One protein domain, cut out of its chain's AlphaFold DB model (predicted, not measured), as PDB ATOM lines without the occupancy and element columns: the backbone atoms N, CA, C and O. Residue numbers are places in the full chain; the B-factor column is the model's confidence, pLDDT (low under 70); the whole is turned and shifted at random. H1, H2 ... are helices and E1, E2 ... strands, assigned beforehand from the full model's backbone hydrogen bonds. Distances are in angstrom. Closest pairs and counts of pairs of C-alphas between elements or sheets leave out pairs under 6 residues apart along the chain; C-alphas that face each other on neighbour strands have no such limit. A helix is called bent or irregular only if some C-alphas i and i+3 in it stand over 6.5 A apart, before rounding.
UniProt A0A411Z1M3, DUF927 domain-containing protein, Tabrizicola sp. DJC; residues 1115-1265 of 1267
ATOM      1  N   ASP A1115      51.671  25.330  68.272       71.06
ATOM      2  CA  ASP A1115      50.234  25.184  68.054       71.06
ATOM      3  C   ASP A1115      49.591  24.574  69.309       71.06
ATOM      4  O   ASP A1115      48.627  25.146  69.837       71.06
ATOM      5  N   ARG A1116      50.191  23.511  69.861       70.62
ATOM      6  CA  ARG A1116      49.777  22.861  71.118       70.62
ATOM      7  C   ARG A1116      49.816  23.804  72.323       70.62
ATOM      8  O   ARG A1116      48.822  23.936  73.036       70.62
ATOM      9  N   GLN A1117      50.883  24.584  72.492       71.56
ATOM     10  CA  GLN A1117      50.966  25.560  73.593       71.56
ATOM     11  C   GLN A1117      49.833  26.592  73.586       71.56
ATOM     12  O   GLN A1117      49.361  27.027  74.642       71.56
ATOM     13  N   SER A1118      49.386  27.012  72.400       74.75
ATOM     14  CA  SER A1118      48.322  28.010  72.291       74.75
ATOM     15  C   SER A1118      46.960  27.472  72.745       74.75
ATOM     16  O   SER A1118      46.212  28.193  73.415       74.75
ATOM     17  N   ILE A1119      46.663  26.199  72.461       82.56
ATOM     18  CA  ILE A1119      45.430  25.539  72.908       82.56
ATOM     19  C   ILE A1119      45.512  25.132  74.390       82.56
ATOM     20  O   ILE A1119      44.511  25.254  75.095       82.56
ATOM     21  N   ASP A1120      46.696  24.799  74.915       75.75
ATOM     22  CA  ASP A1120      46.907  24.538  76.350       75.75
ATOM     23  C   ASP A1120      46.778  25.808  77.200       75.75
ATOM     24  O   ASP A1120      46.256  25.796  78.323       75.75
ATOM     25  N   LYS A1121      47.203  26.959  76.663       80.12
ATOM     26  CA  LYS A1121      46.952  28.263  77.290       80.12
ATOM     27  C   LYS A1121      45.452  28.559  77.365       80.12
ATOM     28  O   LYS A1121      44.975  28.996  78.414       80.12
ATOM     29  N   LEU A1122      44.707  28.275  76.292       86.81
ATOM     30  CA  LEU A1122      43.248  28.400  76.278       86.81
ATOM     31  C   LEU A1122      42.597  27.473  77.306       86.81
ATOM     32  O   LEU A1122      41.766  27.923  78.091       86.81
ATOM     33  N   ARG A1123      43.012  26.207  77.355       86.25
ATOM     34  CA  ARG A1123      42.529  25.217  78.322       86.25
ATOM     35  C   ARG A1123      42.679  25.704  79.766       86.25
ATOM     36  O   ARG A1123      41.701  25.731  80.516       86.25
ATOM     37  N   ARG A1124      43.879  26.163  80.143       79.56
ATOM     38  CA  ARG A1124      44.160  26.720  81.480       79.56
ATOM     39  C   ARG A1124      43.322  27.964  81.776       79.56
ATOM     40  O   ARG A1124      42.832  28.114  82.896       79.56
ATOM     41  N   ALA A1125      43.118  28.834  80.785       81.50
ATOM     42  CA  ALA A1125      42.266  30.013  80.925       81.50
ATOM     43  C   ALA A1125      40.790  29.640  81.151       81.50
ATOM     44  O   ALA A1125      40.140  30.248  82.000       81.50
ATOM     45  N   ILE A1126      40.283  28.608  80.465       86.56
ATOM     46  CA  ILE A1126      38.923  28.087  80.667       86.56
ATOM     47  C   ILE A1126      38.758  27.542  82.090       86.56
ATOM     48  O   ILE A1126      37.808  27.907  82.784       86.56
ATOM     49  N   MET A1127      39.689  26.698  82.546       79.81
ATOM     50  CA  MET A1127      39.632  26.118  83.892       79.81
ATOM     51  C   MET A1127      39.688  27.193  84.979       79.81
ATOM     52  O   MET A1127      38.861  27.193  85.893       79.81
ATOM     53  N   ARG A1128      40.611  28.153  84.847       75.75
ATOM     54  CA  ARG A1128      40.725  29.288  85.767       75.75
ATOM     55  C   ARG A1128      39.461  30.137  85.757       75.75
ATOM     56  O   ARG A1128      38.955  30.459  86.822       75.75
ATOM     57  N   GLY A1129      38.935  30.467  84.578       77.12
ATOM     58  CA  GLY A1129      37.733  31.286  84.445       77.12
ATOM     59  C   GLY A1129      36.489  30.629  85.044       77.12
ATOM     60  O   GLY A1129      35.669  31.307  85.662       77.12
ATOM     61  N   ALA A1130      36.371  29.303  84.931       77.25
ATOM     62  CA  ALA A1130      35.308  28.544  85.583       77.25
ATOM     63  C   ALA A1130      35.452  28.530  87.119       77.25
ATOM     64  O   ALA A1130      34.447  28.594  87.821       77.25
ATOM     65  N   GLN A1131      36.683  28.483  87.647       68.31
ATOM     66  CA  GLN A1131      36.958  28.541  89.090       68.31
ATOM     67  C   GLN A1131      36.731  29.936  89.687       68.31
ATOM     68  O   GLN A1131      36.165  30.060  90.768       68.31
ATOM     69  N   THR A1132      37.158  30.992  88.991       68.00
ATOM     70  CA  THR A1132      37.027  32.382  89.459       68.00
ATOM     71  C   THR A1132      35.644  32.976  89.187       68.00
ATOM     72  O   THR A1132      35.338  34.074  89.651       68.00
ATOM     73  N   GLY A1133      34.793  32.264  88.444       71.50
ATOM     74  CA  GLY A1133      33.437  32.695  88.112       71.50
ATOM     75  C   GLY A1133      33.375  33.803  87.058       71.50
ATOM     76  O   GLY A1133      32.382  34.526  87.015       71.50
ATOM     77  N   THR A1134      34.415  33.952  86.229       81.12
ATOM     78  CA  THR A1134      34.393  34.807  85.029       81.12
ATOM     79  C   THR A1134      33.855  34.057  83.809       81.12
ATOM     80  O   THR A1134      33.338  34.683  82.889       81.12
ATOM     81  N   ILE A1135      33.914  32.722  83.803       85.38
ATOM     82  CA  ILE A1135      33.166  31.861  82.881       85.38
ATOM     83  C   ILE A1135      32.063  31.190  83.695       85.38
ATOM     84  O   ILE A1135      32.345  30.438  84.626       85.38
ATOM     85  N   VAL A1136      30.807  31.479  83.365       79.56
ATOM     86  CA  VAL A1136      29.647  31.145  84.209       79.56
ATOM     87  C   VAL A1136      28.755  30.086  83.573       79.56
ATOM     88  O   VAL A1136      28.851  29.791  82.384       79.56
ATOM     89  N   THR A1137      27.847  29.503  84.353       77.62
ATOM     90  CA  THR A1137      26.824  28.618  83.773       77.62
ATOM     91  C   THR A1137      25.929  29.405  82.809       77.62
ATOM     92  O   THR A1137      25.629  30.571  83.069       77.62
ATOM     93  N   MET A1138      25.419  28.775  81.743       74.56
ATOM     94  CA  MET A1138      24.490  29.388  80.762       74.56
ATOM     95  C   MET A1138      23.181  29.962  81.362       74.56
ATOM     96  O   MET A1138      22.300  30.404  80.622       74.56
ATOM     97  N   HIS A1139      23.001  29.915  82.687       60.84
ATOM     98  CA  HIS A1139      21.770  30.268  83.395       60.84
ATOM     99  C   HIS A1139      21.975  31.273  84.532       60.84
ATOM    100  O   HIS A1139      20.996  31.631  85.190       60.84
ATOM    101  N   GLU A1140      23.210  31.674  84.850       58.09
ATOM    102  CA  GLU A1140      23.491  32.582  85.966       58.09
ATOM    103  C   GLU A1140      23.193  34.036  85.581       58.09
ATOM    104  O   GLU A1140      23.907  34.640  84.788       58.09
ATOM    105  N   ASN A1141      22.127  34.598  86.155       52.22
ATOM    106  CA  ASN A1141      21.806  36.018  86.032       52.22
ATOM    107  C   ASN A1141      22.620  36.771  87.097       52.22
ATOM    108  O   ASN A1141      22.139  36.997  88.209       52.22
ATOM    109  N   ARG A1142      23.904  37.032  86.817       57.91
ATOM    110  CA  ARG A1142      24.761  37.828  87.710       57.91
ATOM    111  C   ARG A1142      24.562  39.314  87.456       57.91
ATOM    112  O   ARG A1142      24.405  39.734  86.315       57.91
ATOM    113  N   ASP A1143      24.622  40.089  88.533       52.75
ATOM    114  CA  ASP A1143      24.725  41.543  88.473       52.75
ATOM    115  C   ASP A1143      26.044  41.931  87.764       52.75
ATOM    116  O   ASP A1143      27.124  41.631  88.297       52.75
ATOM    117  N   PRO A1144      25.991  42.571  86.578       50.75
ATOM    118  CA  PRO A1144      27.173  42.954  85.803       50.75
ATOM    119  C   PRO A1144      28.132  43.889  86.554       50.75
ATOM    120  O   PRO A1144      29.288  44.018  86.162       50.75
ATOM    121  N   SER A1145      27.679  44.529  87.639       48.78
ATOM    122  CA  SER A1145      28.489  45.444  88.450       48.78
ATOM    123  C   SER A1145      29.554  44.752  89.316       48.78
ATOM    124  O   SER A1145      30.467  45.420  89.803       48.78
ATOM    125  N   ARG A1146      29.472  43.424  89.519       54.53
ATOM    126  CA  ARG A1146      30.348  42.687  90.454       54.53
ATOM    127  C   ARG A1146      31.485  41.896  89.800       54.53
ATOM    128  O   ARG A1146      32.582  41.888  90.349       54.53
ATOM    129  N   VAL A1147      31.249  41.215  88.673       61.62
ATOM    130  CA  VAL A1147      32.262  40.413  87.951       61.62
ATOM    131  C   VAL A1147      31.925  40.401  86.459       61.62
ATOM    132  O   VAL A1147      30.809  40.047  86.087       61.62
ATOM    133  N   GLU A1148      32.884  40.756  85.603       78.00
ATOM    134  CA  GLU A1148      32.706  40.706  84.148       78.00
ATOM    135  C   GLU A1148      32.621  39.251  83.644       78.00
ATOM    136  O   GLU A1148      33.477  38.421  83.961       78.00
ATOM    137  N   VAL A1149      31.599  38.945  82.834       83.12
ATOM    138  CA  VAL A1149      31.388  37.612  82.247       83.12
ATOM    139  C   VAL A1149      32.162  37.478  80.933       83.12
ATOM    140  O   VAL A1149      31.839  38.101  79.921       83.12
ATOM    141  N   LEU A1150      33.174  36.616  80.938       86.56
ATOM    142  CA  LEU A1150      34.088  36.363  79.824       86.56
ATOM    143  C   LEU A1150      33.725  35.119  79.000       86.56
ATOM    144  O   LEU A1150      34.300  34.913  77.934       86.56
ATOM    145  N   GLY A1151      32.779  34.296  79.457       88.25
ATOM    146  CA  GLY A1151      32.299  33.129  78.717       88.25
ATOM    147  C   GLY A1151      31.236  32.329  79.466       88.25
ATOM    148  O   GLY A1151      30.883  32.650  80.601       88.25
ATOM    149  N   TYR A1152      30.749  31.263  78.829       87.56
ATOM    150  CA  TYR A1152      29.699  30.404  79.379       87.56
ATOM    151  C   TYR A1152      30.068  28.922  79.320       87.56
ATOM    152  O   TYR A1152      30.807  28.502  78.434       87.56
ATOM    153  N   TYR A1153      29.504  28.106  80.209       88.06
ATOM    154  CA  TYR A1153      29.569  26.647  80.120       88.06
ATOM    155  C   TYR A1153      28.230  25.978  80.454       88.06
ATOM    156  O   TYR A1153      27.412  26.523  81.199       88.06
ATOM    157  N   GLY A1154      27.990  24.794  79.885       85.25
ATOM    158  CA  GLY A1154      26.755  24.026  80.078       85.25
ATOM    159  C   GLY A1154      26.531  22.971  78.993       85.25
ATOM    160  O   GLY A1154      27.441  22.672  78.225       85.25
ATOM    161  N   HIS A1155      25.313  22.432  78.918       84.62
ATOM    162  CA  HIS A1155      24.925  21.393  77.955       84.62
ATOM    163  C   HIS A1155      24.122  21.979  76.792       84.62
ATOM    164  O   HIS A1155      23.330  22.908  76.975       84.62
ATOM    165  N   LEU A1156      24.319  21.441  75.588       76.81
ATOM    166  CA  LEU A1156      23.660  21.907  74.366       76.81
ATOM    167  C   LEU A1156      22.909  20.766  73.679       76.81
ATOM    168  O   LEU A1156      23.457  19.686  73.481       76.81
ATOM    169  N   ALA A1157      21.686  21.046  73.235       72.38
ATOM    170  CA  ALA A1157      20.895  20.135  72.420       72.38
ATOM    171  C   ALA A1157      21.438  20.100  70.975       72.38
ATOM    172  O   ALA A1157      22.112  21.043  70.545       72.38
ATOM    173  N   PRO A1158      21.072  19.092  70.154       66.56
ATOM    174  CA  PRO A1158      21.494  19.008  68.747       66.56
ATOM    175  C   PRO A1158      21.137  20.239  67.895       66.56
ATOM    176  O   PRO A1158      21.768  20.511  66.878       66.56
ATOM    177  N   ASN A1159      20.132  21.014  68.315       65.00
ATOM    178  CA  ASN A1159      19.725  22.266  67.672       65.00
ATOM    179  C   ASN A1159      20.562  23.493  68.110       65.00
ATOM    180  O   ASN A1159      20.267  24.613  67.692       65.00
ATOM    181  N   GLY A1160      21.585  23.300  68.950       64.06
ATOM    182  CA  GLY A1160      22.519  24.327  69.408       64.06
ATOM    183  C   GLY A1160      21.994  25.249  70.511       64.06
ATOM    184  O   GLY A1160      22.701  26.205  70.849       64.06
ATOM    185  N   LYS A1161      20.796  24.980  71.050       68.81
ATOM    186  CA  LYS A1161      20.210  25.672  72.209       68.81
ATOM    187  C   LYS A1161      20.612  24.981  73.524       68.81
ATOM    188  O   LYS A1161      20.934  23.794  73.484       68.81
ATOM    189  N   PRO A1162      20.579  25.686  74.669       71.44
ATOM    190  CA  PRO A1162      20.816  25.067  75.973       71.44
ATOM    191  C   PRO A1162      19.878  23.876  76.224       71.44
ATOM    192  O   PRO A1162      18.666  24.002  76.037       71.44
ATOM    193  N   ASP A1163      20.437  22.733  76.630       75.25
ATOM    194  CA  ASP A1163      19.684  21.528  76.999       75.25
ATOM    195  C   ASP A1163      19.663  21.359  78.516       75.25
ATOM    196  O   ASP A1163      20.581  20.824  79.137       75.25
ATOM    197  N   HIS A1164      18.586  21.840  79.121       64.81
ATOM    198  CA  HIS A1164      18.419  21.803  80.569       64.81
ATOM    199  C   HIS A1164      18.081  20.404  81.102       64.81
ATOM    200  O   HIS A1164      18.225  20.162  82.300       64.81
ATOM    201  N   ALA A1165      17.602  19.489  80.249       64.94
ATOM    202  CA  ALA A1165      17.269  18.130  80.661       64.94
ATOM    203  C   ALA A1165      18.530  17.272  80.842       64.94
ATOM    204  O   ALA A1165      18.516  16.365  81.671       64.94
ATOM    205  N   ALA A1166      19.614  17.618  80.138       68.81
ATOM    206  CA  ALA A1166      20.903  16.930  80.176       68.81
ATOM    207  C   ALA A1166      21.728  17.174  81.458       68.81
ATOM    208  O   ALA A1166      22.659  16.422  81.726       68.81
ATOM    209  N   MET A1167      21.388  18.179  82.277       69.50
ATOM    210  CA  MET A1167      22.050  18.404  83.573       69.50
ATOM    211  C   MET A1167      21.670  17.322  84.589       69.50
ATOM    212  O   MET A1167      20.472  17.154  84.874       69.50
ATOM    213  N   SER A1168      22.668  16.681  85.209       68.94
ATOM    214  CA  SER A1168      22.457  15.710  86.291       68.94
ATOM    215  C   SER A1168      21.802  16.364  87.518       68.94
ATOM    216  O   SER A1168      21.892  17.578  87.739       68.94
ATOM    217  N   GLU A1169      21.108  15.577  88.343       67.50
ATOM    218  CA  GLU A1169      20.482  16.076  89.577       67.50
ATOM    219  C   GLU A1169      21.530  16.618  90.574       67.50
ATOM    220  O   GLU A1169      21.300  17.631  91.247       67.50
ATOM    221  N   LYS A1170      22.729  16.017  90.576       68.06
ATOM    222  CA  LYS A1170      23.911  16.465  91.327       68.06
ATOM    223  C   LYS A1170      24.414  17.821  90.812       68.06
ATOM    224  O   LYS A1170      24.573  18.755  91.601       68.06
ATOM    225  N   GLU A1171      24.532  17.994  89.495       67.31
ATOM    226  CA  GLU A1171      24.932  19.258  88.859       67.31
ATOM    227  C   GLU A1171      23.946  20.404  89.131       67.31
ATOM    228  O   GLU A1171      24.364  21.529  89.429       67.31
ATOM    229  N   ARG A1172      22.636  20.130  89.130       69.31
ATOM    230  CA  ARG A1172      21.606  21.119  89.507       69.31
ATOM    231  C   ARG A1172      21.717  21.536  90.974       69.31
ATOM    232  O   ARG A1172      21.571  22.720  91.287       69.31
ATOM    233  N   THR A1173      21.988  20.584  91.863       66.25
ATOM    234  CA  THR A1173      22.100  20.816  93.311       66.25
ATOM    235  C   THR A1173      23.340  21.644  93.652       66.25
ATOM    236  O   THR A1173      23.232  22.648  94.359       66.25
ATOM    237  N   ILE A1174      24.493  21.303  93.069       64.56
ATOM    238  CA  ILE A1174      25.760  22.028  93.249       64.56
ATOM    239  C   ILE A1174      25.664  23.452  92.680       64.56
ATOM    240  O   ILE A1174      26.012  24.418  93.362       64.56
ATOM    241  N   THR A1175      25.093  23.620  91.481       62.69
ATOM    242  CA  THR A1175      24.880  24.951  90.872       62.69
ATOM    243  C   THR A1175      23.989  25.844  91.748       62.69
ATOM    244  O   THR A1175      24.214  27.052  91.861       62.69
ATOM    245  N   LYS A1176      22.985  25.260  92.417       63.06
ATOM    246  CA  LYS A1176      22.105  25.968  93.360       63.06
ATOM    247  C   LYS A1176      22.806  26.307  94.685       63.06
ATOM    248  O   LYS A1176      22.496  27.344  95.266       63.06
ATOM    249  N   ALA A1177      23.738  25.476  95.158       59.59
ATOM    250  CA  ALA A1177      24.535  25.737  96.361       59.59
ATOM    251  C   ALA A1177      25.523  26.900  96.158       59.59
ATOM    252  O   ALA A1177      25.517  27.839  96.959       59.59
ATOM    253  N   TYR A1178      26.258  26.908  95.038       57.22
ATOM    254  CA  TYR A1178      27.174  28.000  94.679       57.22
ATOM    255  C   TYR A1178      26.451  29.347  94.513       57.22
ATOM    256  O   TYR A1178      26.934  30.364  95.004       57.22
ATOM    257  N   ARG A1179      25.246  29.367  93.913       54.72
ATOM    258  CA  ARG A1179      24.409  30.587  93.829       54.72
ATOM    259  C   ARG A1179      24.039  31.189  95.182       54.72
ATOM    260  O   ARG A1179      23.790  32.386  95.260       54.72
ATOM    261  N   ASN A1180      23.983  30.368  96.224       53.69
ATOM    262  CA  ASN A1180      23.616  30.785  97.573       53.69
ATOM    263  C   ASN A1180      24.843  31.037  98.468       53.69
ATOM    264  O   ASN A1180      24.685  31.139  99.682       53.69
ATOM    265  N   GLY A1181      26.052  31.110  97.893       48.56
ATOM    266  CA  GLY A1181      27.287  31.391  98.631       48.56
ATOM    267  C   GLY A1181      27.716  30.273  99.583       48.56
ATOM    268  O   GLY A1181      28.358  30.555 100.590       48.56
ATOM    269  N   LYS A1182      27.330  29.021  99.305       47.62
ATOM    270  CA  LYS A1182      27.742  27.843 100.081       47.62
ATOM    271  C   LYS A1182      28.778  27.038  99.302       47.62
ATOM    272  O   LYS A1182      28.620  26.864  98.093       47.62
ATOM    273  N   ASP A1183      29.776  26.503 100.002       44.06
ATOM    274  CA  ASP A1183      30.729  25.550  99.431       44.06
ATOM    275  C   ASP A1183      29.982  24.270  99.026       44.06
ATOM    276  O   ASP A1183      29.465  23.535  99.869       44.06
ATOM    277  N   GLY A1184      29.833  24.059  97.717       53.75
ATOM    278  CA  GLY A1184      29.230  22.855  97.149       53.75
ATOM    279  C   GLY A1184      30.259  21.740  96.955       53.75
ATOM    280  O   GLY A1184      31.446  22.006  96.777       53.75
ATOM    281  N   GLU A1185      29.800  20.486  96.953       54.59
ATOM    282  CA  GLU A1185      30.612  19.336  96.533       54.59
ATOM    283  C   GLU A1185      31.131  19.515  95.094       54.59
ATOM    284  O   GLU A1185      30.498  20.167  94.258       54.59
ATOM    285  N   ARG A1186      32.299  18.937  94.789       55.91
ATOM    286  CA  ARG A1186      32.897  18.980  93.447       55.91
ATOM    287  C   ARG A1186      32.210  17.946  92.547       55.91
ATOM    288  O   ARG A1186      31.911  16.842  92.989       55.91
ATOM    289  N   LEU A1187      31.956  18.308  91.290       61.22
ATOM    290  CA  LEU A1187      31.441  17.369  90.285       61.22
ATOM    291  C   LEU A1187      32.502  16.336  89.907       61.22
ATOM    292  O   LEU A1187      33.697  16.661  89.868       61.22
ATOM    293  N   GLU A1188      32.050  15.130  89.571       65.38
ATOM    294  CA  GLU A1188      32.924  14.070  89.066       65.38
ATOM    295  C   GLU A1188      33.547  14.476  87.708       65.38
ATOM    296  O   GLU A1188      33.197  15.511  87.123       65.38
ATOM    297  N   ALA A1189      34.579  13.759  87.254       61.47
ATOM    298  CA  ALA A1189      35.309  14.100  86.025       61.47
ATOM    299  C   ALA A1189      34.439  13.923  84.764       61.47
ATOM    300  O   ALA A1189      34.323  14.851  83.960       61.47
ATOM    301  N   ASP A1190      33.720  12.806  84.677       66.50
ATOM    302  CA  ASP A1190      32.779  12.455  83.608       66.50
ATOM    303  C   ASP A1190      31.657  13.498  83.427       66.50
ATOM    304  O   ASP A1190      31.325  13.893  82.306       66.50
ATOM    305  N   GLU A1191      31.123  14.036  84.527       69.75
ATOM    306  CA  GLU A1191      30.105  15.096  84.496       69.75
ATOM    307  C   GLU A1191      30.652  16.431  83.951       69.75
ATOM    308  O   GLU A1191      29.920  17.212  83.333       69.75
ATOM    309  N   ARG A1192      31.944  16.724  84.156       74.69
ATOM    310  CA  ARG A1192      32.598  17.943  83.642       74.69
ATOM    311  C   ARG A1192      32.996  17.813  82.175       74.69
ATOM    312  O   ARG A1192      32.932  18.806  81.444       74.69
ATOM    313  N   GLU A1193      33.365  16.615  81.741       81.38
ATOM    314  CA  GLU A1193      33.700  16.304  80.351       81.38
ATOM    315  C   GLU A1193      32.507  16.439  79.397       81.38
ATOM    316  O   GLU A1193      32.673  16.871  78.255       81.38
ATOM    317  N   ALA A1194      31.296  16.153  79.881       81.19
ATOM    318  CA  ALA A1194      30.058  16.280  79.111       81.19
ATOM    319  C   ALA A1194      29.687  17.735  78.741       81.19
ATOM    320  O   ALA A1194      28.789  17.967  77.929       81.19
ATOM    321  N   ARG A1195      30.369  18.737  79.313       86.88
ATOM    322  CA  ARG A1195      30.062  20.163  79.116       86.88
ATOM    323  C   ARG A1195      30.551  20.700  77.775       86.88
ATOM    324  O   ARG A1195      31.490  20.201  77.164       86.88
ATOM    325  N   VAL A1196      29.972  21.823  77.367       89.25
ATOM    326  CA  VAL A1196      30.475  22.676  76.288       89.25
ATOM    327  C   VAL A1196      30.813  24.051  76.843       89.25
ATOM    328  O   VAL A1196      29.999  24.669  77.529       89.25
ATOM    329  N   TYR A1197      32.000  24.541  76.496       91.25
ATOM    330  CA  TYR A1197      32.476  25.881  76.827       91.25
ATOM    331  C   TYR A1197      32.278  26.817  75.636       91.25
ATOM    332  O   TYR A1197      32.735  26.527  74.535       91.25
ATOM    333  N   ILE A1198      31.591  27.937  75.848       90.94
ATOM    334  CA  ILE A1198      31.276  28.948  74.836       90.94
ATOM    335  C   ILE A1198      32.077  30.212  75.136       90.94
ATOM    336  O   ILE A1198      31.872  30.852  76.168       90.94
ATOM    337  N   LEU A1199      32.966  30.580  74.216       92.12
ATOM    338  CA  LEU A1199      33.915  31.678  74.388       92.12
ATOM    339  C   LEU A1199      33.671  32.768  73.333       92.12
ATOM    340  O   LEU A1199      33.898  32.521  72.142       92.12
ATOM    341  N   PRO A1200      33.193  33.958  73.735       91.00
ATOM    342  CA  PRO A1200      33.080  35.123  72.861       91.00
ATOM    343  C   PRO A1200      34.445  35.567  72.332       91.00
ATOM    344  O   PRO A1200      35.406  35.704  73.090       91.00
ATOM    345  N   VAL A1201      34.536  35.792  71.020       89.69
ATOM    346  CA  VAL A1201      35.801  36.107  70.336       89.69
ATOM    347  C   VAL A1201      36.390  37.441  70.792       89.69
ATOM    348  O   VAL A1201      37.598  37.559  70.976       89.69
ATOM    349  N   ASP A1202      35.531  38.426  71.018       87.94
ATOM    350  CA  ASP A1202      35.853  39.763  71.519       87.94
ATOM    351  C   ASP A1202      36.356  39.770  72.976       87.94
ATOM    352  O   ASP A1202      36.963  40.746  73.415       87.94
ATOM    353  N   ARG A1203      36.158  38.674  73.724       89.50
ATOM    354  CA  ARG A1203      36.557  38.544  75.141       89.50
ATOM    355  C   ARG A1203      37.786  37.663  75.360       89.50
ATOM    356  O   ARG A1203      38.304  37.614  76.475       89.50
ATOM    357  N   LEU A1204      38.315  37.022  74.314       87.06
ATOM    358  CA  LEU A1204      39.498  36.152  74.408       87.06
ATOM    359  C   LEU A1204      40.735  36.880  74.957       87.06
ATOM    360  O   LEU A1204      41.451  36.325  75.792       87.06
ATOM    361  N   GLY A1205      40.942  38.146  74.579       83.50
ATOM    362  CA  GLY A1205      42.042  38.962  75.107       83.50
ATOM    363  C   GLY A1205      41.987  39.124  76.631       83.50
ATOM    364  O   GLY A1205      43.013  39.037  77.303       83.50
ATOM    365  N   LYS A1206      40.780  39.247  77.201       84.88
ATOM    366  CA  LYS A1206      40.557  39.347  78.654       84.88
ATOM    367  C   LYS A1206      40.771  38.020  79.390       84.88
ATOM    368  O   LYS A1206      41.045  38.025  80.585       84.88
ATOM    369  N   LEU A1207      40.710  36.891  78.679       76.94
ATOM    370  CA  LEU A1207      41.118  35.569  79.174       76.94
ATOM    371  C   LEU A1207      42.641  35.336  79.064       76.94
ATOM    372  O   LEU A1207      43.121  34.243  79.358       76.94
ATOM    373  N   GLY A1208      43.417  36.346  78.648       76.12
ATOM    374  CA  GLY A1208      44.868  36.249  78.467       76.12
ATOM    375  C   GLY A1208      45.284  35.545  77.171       76.12
ATOM    376  O   GLY A1208      46.444  35.140  77.028       76.12
ATOM    377  N   ILE A1209      44.355  35.383  76.225       84.62
ATOM    378  CA  ILE A1209      44.590  34.728  74.941       84.62
ATOM    379  C   ILE A1209      44.948  35.781  73.899       84.62
ATOM    380  O   ILE A1209      44.135  36.618  73.524       84.62
ATOM    381  N   THR A1210      46.194  35.725  73.437       77.62
ATOM    382  CA  THR A1210      46.782  36.655  72.459       77.62
ATOM    383  C   THR A1210      46.869  36.059  71.054       77.62
ATOM    384  O   THR A1210      47.347  36.713  70.136       77.62
ATOM    385  N   THR A1211      46.463  34.795  70.888       80.81
ATOM    386  CA  THR A1211      46.449  34.115  69.586       80.81
ATOM    387  C   THR A1211      45.284  34.633  68.757       80.81
ATOM    388  O   THR A1211      44.184  34.789  69.289       80.81
ATOM    389  N   ASP A1212      45.519  34.863  67.463       86.75
ATOM    390  CA  ASP A1212      44.454  35.228  66.533       86.75
ATOM    391  C   ASP A1212      43.290  34.217  66.623       86.75
ATOM    392  O   ASP A1212      43.527  33.005  66.571       86.75
ATOM    393  N   PRO A1213      42.030  34.672  66.755       87.44
ATOM    394  CA  PRO A1213      40.899  33.775  66.955       87.44
ATOM    395  C   PRO A1213      40.706  32.742  65.839       87.44
ATOM    396  O   PRO A1213      40.232  31.642  66.120       87.44
ATOM    397  N   LYS A1214      41.050  33.067  64.585       86.50
ATOM    398  CA  LYS A1214      40.933  32.125  63.464       86.50
ATOM    399  C   LYS A1214      42.029  31.066  63.545       86.50
ATOM    400  O   LYS A1214      41.707  29.888  63.488       86.50
ATOM    401  N   ALA A1215      43.277  31.473  63.779       83.25
ATOM    402  CA  ALA A1215      44.378  30.532  63.995       83.25
ATOM    403  C   ALA A1215      44.116  29.607  65.200       83.25
ATOM    404  O   ALA A1215      44.367  28.408  65.136       83.25
ATOM    405  N   LEU A1216      43.559  30.145  66.289       86.12
ATOM    406  CA  LEU A1216      43.177  29.362  67.464       86.12
ATOM    407  C   LEU A1216      42.071  28.346  67.146       86.12
ATOM    408  O   LEU A1216      42.137  27.209  67.608       86.12
ATOM    409  N   ALA A1217      41.074  28.735  66.347       86.81
ATOM    410  CA  ALA A1217      40.023  27.832  65.894       86.81
ATOM    411  C   ALA A1217      40.592  26.707  65.012       86.81
ATOM    412  O   ALA A1217      40.330  25.542  65.292       86.81
ATOM    413  N   ASP A1218      41.443  27.027  64.034       85.00
ATOM    414  CA  ASP A1218      42.074  26.027  63.161       85.00
ATOM    415  C   ASP A1218      42.896  25.005  63.980       85.00
ATOM    416  O   ASP A1218      42.867  23.801  63.716       85.00
ATOM    417  N   ARG A1219      43.593  25.458  65.031       85.75
ATOM    418  CA  ARG A1219      44.351  24.586  65.950       85.75
ATOM    419  C   ARG A1219      43.452  23.692  66.801       85.75
ATOM    420  O   ARG A1219      43.725  22.502  66.934       85.75
ATOM    421  N   LEU A1220      42.369  24.238  67.357       86.88
ATOM    422  CA  LEU A1220      41.388  23.460  68.123       86.88
ATOM    423  C   LEU A1220      40.649  22.443  67.246       86.88
ATOM    424  O   LEU A1220      40.270  21.380  67.733       86.88
ATOM    425  N   GLU A1221      40.428  22.760  65.971       86.06
ATOM    426  CA  GLU A1221      39.843  21.843  64.994       86.06
ATOM    427  C   GLU A1221      40.791  20.676  64.702       86.06
ATOM    428  O   GLU A1221      40.377  19.523  64.830       86.06
ATOM    429  N   LYS A1222      42.078  20.951  64.428       83.19
ATOM    430  CA  LYS A1222      43.117  19.912  64.276       83.19
ATOM    431  C   LYS A1222      43.237  19.020  65.514       83.19
ATOM    432  O   LYS A1222      43.398  17.813  65.377       83.19
ATOM    433  N   ALA A1223      43.117  19.602  66.707       78.56
ATOM    434  CA  ALA A1223      43.137  18.877  67.977       78.56
ATOM    435  C   ALA A1223      41.816  18.144  68.298       78.56
ATOM    436  O   ALA A1223      41.680  17.559  69.368       78.56
ATOM    437  N   GLY A1224      40.800  18.215  67.428       85.19
ATOM    438  CA  GLY A1224      39.488  17.603  67.664       85.19
ATOM    439  C   GLY A1224      38.703  18.208  68.839       85.19
ATOM    440  O   GLY A1224      37.671  17.657  69.238       85.19
ATOM    441  N   ALA A1225      39.153  19.342  69.378       87.81
ATOM    442  CA  ALA A1225      38.629  20.010  70.569       87.81
ATOM    443  C   ALA A1225      37.479  20.987  70.269       87.81
ATOM    444  O   ALA A1225      36.732  21.378  71.174       87.81
ATOM    445  N   LEU A1226      37.322  21.384  69.005       90.88
ATOM    446  CA  LEU A1226      36.338  22.367  68.563       90.88
ATOM    447  C   LEU A1226      35.006  21.727  68.151       90.88
ATOM    448  O   LEU A1226      34.962  20.624  67.606       90.88
ATOM    449  N   ILE A1227      33.904  22.435  68.392       88.19
ATOM    450  CA  ILE A1227      32.564  22.046  67.937       88.19
ATOM    451  C   ILE A1227      32.173  22.929  66.750       88.19
ATOM    452  O   ILE A1227      31.885  24.117  66.921       88.19
ATOM    453  N   THR A1228      32.118  22.344  65.554       84.94
ATOM    454  CA  THR A1228      31.693  23.020  64.319       84.94
ATOM    455  C   THR A1228      30.177  22.909  64.109       84.94
ATOM    456  O   THR A1228      29.495  22.057  64.684       84.94
ATOM    457  N   ARG A1229      29.606  23.805  63.295       79.75
ATOM    458  CA  ARG A1229      28.194  23.764  62.877       79.75
ATOM    459  C   ARG A1229      28.097  23.555  61.372       79.75
ATOM    460  O   ARG A1229      28.728  24.273  60.602       79.75
ATOM    461  N   LYS A1230      27.198  22.671  60.932       70.75
ATOM    462  CA  LYS A1230      26.831  22.550  59.513       70.75
ATOM    463  C   LYS A1230      25.856  23.654  59.094       70.75
ATOM    464  O   LYS A1230      24.784  23.804  59.684       70.75
ATOM    465  N   LYS A1231      26.208  24.413  58.051       67.94
ATOM    466  CA  LYS A1231      25.325  25.379  57.374       67.94
ATOM    467  C   LYS A1231      25.362  25.101  55.867       67.94
ATOM    468  O   LYS A1231      26.221  25.606  55.149       67.94
ATOM    469  N   GLY A1232      24.441  24.262  55.392       68.56
ATOM    470  CA  GLY A1232      24.505  23.721  54.028       68.56
ATOM    471  C   GLY A1232      25.680  22.737  53.874       68.56
ATOM    472  O   GLY A1232      25.894  21.943  54.790       68.56
ATOM    473  N   PRO A1233      26.453  22.771  52.769       61.00
ATOM    474  CA  PRO A1233      27.575  21.852  52.541       61.00
ATOM    475  C   PRO A1233      28.883  22.264  53.238       61.00
ATOM    476  O   PRO A1233      29.877  21.558  53.109       61.00
ATOM    477  N   ARG A1234      28.924  23.413  53.930       60.28
ATOM    478  CA  ARG A1234      30.135  23.937  54.581       60.28
ATOM    479  C   ARG A1234      30.032  23.824  56.100       60.28
ATOM    480  O   ARG A1234      28.985  24.131  56.681       60.28
ATOM    481  N   GLU A1235      31.133  23.427  56.727       75.88
ATOM    482  CA  GLU A1235      31.304  23.541  58.173       75.88
ATOM    483  C   GLU A1235      31.688  24.977  58.536       75.88
ATOM    484  O   GLU A1235      32.463  25.635  57.840       75.88
ATOM    485  N   GLN A1236      31.074  25.496  59.596       80.25
ATOM    486  CA  GLN A1236      31.385  26.802  60.153       80.25
ATOM    487  C   GLN A1236      31.964  26.634  61.550       80.25
ATOM    488  O   GLN A1236      31.375  25.987  62.416       80.25
ATOM    489  N   VAL A1237      33.111  27.277  61.740       83.88
ATOM    490  CA  VAL A1237      33.871  27.314  62.992       83.88
ATOM    491  C   VAL A1237      33.270  28.267  64.029       83.88
ATOM    492  O   VAL A1237      33.482  28.123  65.230       83.88
ATOM    493  N   TRP A1238      32.490  29.241  63.559       88.19
ATOM    494  CA  TRP A1238      31.927  30.314  64.366       88.19
ATOM    495  C   TRP A1238      30.442  30.105  64.629       88.19
ATOM    496  O   TRP A1238      29.690  29.700  63.741       88.19
ATOM    497  N   HIS A1239      30.025  30.434  65.848       85.69
ATOM    498  CA  HIS A1239      28.632  30.425  66.272       85.69
ATOM    499  C   HIS A1239      28.177  31.855  66.567       85.69
ATOM    500  O   HIS A1239      28.946  32.658  67.090       85.69
ATOM    501  N   ASP A1240      26.916  32.154  66.252       80.06
ATOM    502  CA  ASP A1240      26.378  33.527  66.292       80.06
ATOM    503  C   ASP A1240      25.389  33.758  67.448       80.06
ATOM    504  O   ASP A1240      24.825  34.844  67.582       80.06
ATOM    505  N   TYR A1241      25.137  32.725  68.258       78.94
ATOM    506  CA  TYR A1241      24.225  32.765  69.401       78.94
ATOM    507  C   TYR A1241      25.000  32.579  70.702       78.94
ATOM    508  O   TYR A1241      25.693  31.563  70.859       78.94
ATOM    509  N   LEU A1242      24.840  33.532  71.620       77.56
ATOM    510  CA  LEU A1242      25.407  33.511  72.960       77.56
ATOM    511  C   LEU A1242      24.270  33.375  73.995       77.56
ATOM    512  O   LEU A1242      23.350  34.200  74.003       77.56
ATOM    513  N   PRO A1243      24.274  32.337  74.852       68.06
ATOM    514  CA  PRO A1243      23.255  32.183  75.892       68.06
ATOM    515  C   PRO A1243      23.210  33.399  76.828       68.06
ATOM    516  O   PRO A1243      24.249  33.868  77.274       68.06
ATOM    517  N   GLY A1244      22.014  33.914  77.123       65.12
ATOM    518  CA  GLY A1244      21.815  35.088  77.987       65.12
ATOM    519  C   GLY A1244      21.934  36.449  77.285       65.12
ATOM    520  O   GLY A1244      21.262  37.384  77.704       65.12
ATOM    521  N   GLU A1245      22.693  36.548  76.188       69.88
ATOM    522  CA  GLU A1245      22.946  37.819  75.479       69.88
ATOM    523  C   GLU A1245      22.361  37.879  74.052       69.88
ATOM    524  O   GLU A1245      22.259  38.950  73.460       69.88
ATOM    525  N   GLY A1246      21.904  36.752  73.495       68.94
ATOM    526  CA  GLY A1246      21.183  36.716  72.219       68.94
ATOM    527  C   GLY A1246      22.075  36.508  70.990       68.94
ATOM    528  O   GLY A1246      23.135  35.884  71.061       68.94
ATOM    529  N   ALA A1247      21.585  36.930  69.820       69.56
ATOM    530  CA  ALA A1247      22.271  36.759  68.539       69.56
ATOM    531  C   ALA A1247      23.124  37.992  68.195       69.56
ATOM    532  O   ALA A1247      22.672  39.115  68.397       69.56
ATOM    533  N   GLY A1248      24.321  37.785  67.635       72.56
ATOM    534  CA  GLY A1248      25.192  38.868  67.145       72.56
ATOM    535  C   GLY A1248      26.620  38.862  67.694       72.56
ATOM    536  O   GLY A1248      27.477  39.545  67.141       72.56
ATOM    537  N   ILE A1249      26.906  38.053  68.721       80.31
ATOM    538  CA  ILE A1249      28.256  37.901  69.281       80.31
ATOM    539  C   ILE A1249      28.871  36.596  68.786       80.31
ATOM    540  O   ILE A1249      28.430  35.490  69.117       80.31
ATOM    541  N   LYS A1250      29.927  36.749  67.992       88.75
ATOM    542  CA  LYS A1250      30.699  35.649  67.427       88.75
ATOM    543  C   LYS A1250      31.419  34.893  68.542       88.75
ATOM    544  O   LYS A1250      32.180  35.486  69.305       88.75
ATOM    545  N   ASN A1251      31.201  33.585  68.629       89.38
ATOM    546  CA  ASN A1251      31.797  32.737  69.659       89.38
ATOM    547  C   ASN A1251      32.329  31.410  69.101       89.38
ATOM    548  O   ASN A1251      31.886  30.929  68.055       89.38
ATOM    549  N   MET A1252      33.293  30.834  69.819       91.69
ATOM    550  CA  MET A1252      33.811  29.481  69.602       91.69
ATOM    551  C   MET A1252      33.303  28.538  70.694       91.69
ATOM    552  O   MET A1252      33.070  28.960  71.829       91.69
ATOM    553  N   ARG A1253      33.124  27.259  70.350       91.38
ATOM    554  CA  ARG A1253      32.604  26.232  71.261       91.38
ATOM    555  C   ARG A1253      33.621  25.109  71.436       91.38
ATOM    556  O   ARG A1253      33.950  24.436  70.464       91.38
ATOM    557  N   VAL A1254      34.097  24.914  72.662       92.31
ATOM    558  CA  VAL A1254      35.148  23.953  73.031       92.31
ATOM    559  C   VAL A1254      34.538  22.794  73.819       92.31
ATOM    560  O   VAL A1254      33.700  23.010  74.700       92.31
ATOM    561  N   LYS A1255      34.940  21.560  73.495       91.00
ATOM    562  CA  LYS A1255      34.457  20.335  74.153       91.00
ATOM    563  C   LYS A1255      34.989  20.222  75.584       91.00
ATOM    564  O   LYS A1255      36.171  20.449  75.824       91.00
ATOM    565  N   GLY A1256      34.139  19.814  76.522       85.19
ATOM    566  CA  GLY A1256      34.516  19.553  77.911       85.19
ATOM    567  C   GLY A1256      35.523  18.415  78.050       85.19
ATOM    568  O   GLY A1256      36.391  18.511  78.908       85.19
ATOM    569  N   THR A1257      35.493  17.419  77.159       86.69
ATOM    570  CA  THR A1257      36.502  16.346  77.081       86.69
ATOM    571  C   THR A1257      37.914  16.885  76.857       86.69
ATOM    572  O   THR A1257      38.852  16.436  77.500       86.69
ATOM    573  N   PHE A1258      38.080  17.920  76.025       86.12
ATOM    574  CA  PHE A1258      39.371  18.598  75.873       86.12
ATOM    575  C   PHE A1258      39.767  19.357  77.147       86.12
ATOM    576  O   PHE A1258      40.941  19.445  77.481       86.12
ATOM    577  N   VAL A1259      38.808  19.908  77.894       83.31
ATOM    578  CA  VAL A1259      39.111  20.689  79.100       83.31
ATOM    579  C   VAL A1259      39.428  19.793  80.307       83.31
ATOM    580  O   VAL A1259      40.341  20.146  81.048       83.31
ATOM    581  N   HIS A1260      38.740  18.653  80.473       80.50
ATOM    582  CA  HIS A1260      38.757  17.827  81.699       80.50
ATOM    583  C   HIS A1260      39.057  16.325  81.521       80.50
ATOM    584  O   HIS A1260      39.097  15.654  82.542       80.50
ATOM    585  N   GLY A1261      39.227  15.800  80.298       71.19
ATOM    586  CA  GLY A1261      39.407  14.354  80.032       71.19
ATOM    587  C   GLY A1261      40.704  13.733  80.565       71.19
ATOM    588  O   GLY A1261      41.530  14.439  81.115       71.19
ATOM    589  N   GLU A1262      40.940  12.430  80.372       53.28
ATOM    590  CA  GLU A1262      42.171  11.743  80.845       53.28
ATOM    591  C   GLU A1262      43.473  12.335  80.259       53.28
ATOM    592  O   GLU A1262      44.482  12.455  80.958       53.28
ATOM    593  N   ASP A1263      43.425  12.852  79.025       49.78
ATOM    594  CA  ASP A1263      44.498  13.666  78.425       49.78
ATOM    595  C   ASP A1263      44.679  15.037  79.141       49.78
ATOM    596  O   ASP A1263      45.480  15.877  78.739       49.78
ATOM    597  N   ALA A1264      43.885  15.349  80.172       49.69
ATOM    598  CA  ALA A1264      44.029  16.499  81.079       49.69
ATOM    599  C   ALA A1264      44.883  16.238  82.297       49.69
ATOM    600  O   ALA A1264      45.393  17.200  82.857       49.69
ATOM    601  N   GLU A1265      44.993  14.984  82.721       35.97
ATOM    602  CA  GLU A1265      45.743  14.618  83.922       35.97
ATOM    603  C   GLU A1265      47.191  14.219  83.602       35.97
ATOM    604  O   GLU A1265      48.036  14.207  84.492       35.97
TER     605      GLU A1265
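Overview. This is residues 1115 to 1265 of the 1267 residues of the protein "DUF927 domain-containing protein" of Tabrizicola sp. DJC (UniProt A0A411Z1M3). A strongly twisted sheet of five strands, E1 E2 E3 E7 E6, has helices over one face: the long H1 crosses it and H5 runs along E7. H4 is on that face too, while H2 lies off the sheet toward one end of the longest axis and the small hairpin of E4 and E5 toward the other. The 151 printed residues hold six named helices and seven named strands, in the order H1 E1 E2 H2 H3 E3 H4 H5 E4 E5 E6 E7 H6; the class is mixed, helices and strands, and so is the large sheet, with E1 and E2 parallel and the other neighbours antiparallel. The whole is compact, with a radius of gyration of the C-alphas of 15.0 A and spans of 43 by 33 by 31 A.

Arrangement. H1, residues 1115 to 1132, is the hub, touching three helices. E1, residues 1135 to 1137, is parallel to E2, residues 1151 to 1154, with N 1136 and O 1151 within hydrogen-bond range at 3.0 A. E2 is antiparallel to E3, residues 1196 to 1200, with N 1152 and O 1198 at 2.9 A. E7, residues 1246 to 1255, bends by 94 degrees at residue 1249; it pairs with E3 over 1251 to 1255, N 1254 and O 1197 at 2.8 A, and with E6, residues 1239 to 1242, over 1246 to 1251, N 1239 and O 1251 at 2.9 A, E6 and E7 being a hairpin. H1 runs across the strands at a height over the sheet of 10.4 A, over E1 and E3. H5, residues 1213 to 1222, on the same face, lies over E7; the two helices and the sheet make two layers, helices on one face of a sheet. H1 touches H5 with residues 1115 to 1119 alone, the closest C-alphas being those of Asp 1115 and Arg 1219, 6.3 A. H4, residues 1201 to 1207, is on the same face; it is irregular, with C-alphas 1202 and 1205 7.2 A apart, and 1 of 3 O i to N i+4 pairs and 3 of 4 O i to N i+3 pairs within range. In H1, H5, H2, residues 1169 to 1179, H3, residues 1189 to 1193, and H6, residues 1256 to 1260, every O i to N i+4 pair is within range. H6 only grazes the sheet and touches H3, with the C-alphas of Glu 1193 and Gly 1256 closest at 4.1 A. H2 is not on the sheet. E4, residues 1229 to 1231, and E5, residues 1234 to 1236, form a hairpin, with N 1229 and O 1236 at 2.9 A.

Along the chain. H1 begins with C-alpha 1115 at (50.234, 25.184, 68.054) and is 26.2 A long; H2 measures 15.6 A, H5 14.3 A and E7 21.2 A. H6 ends with C-alpha 1260 at (38.757, 17.827, 81.699).

Size, cuts and confidence. The C-alphas farthest apart are those of Lys 1182 and Pro 1233, 47.9 A. The printed part has no cut; the links E1 to E2 and E2 to H2 are long. Its mean pLDDT is 74.6, with 56 residues under 70, among them 1164 to 1191.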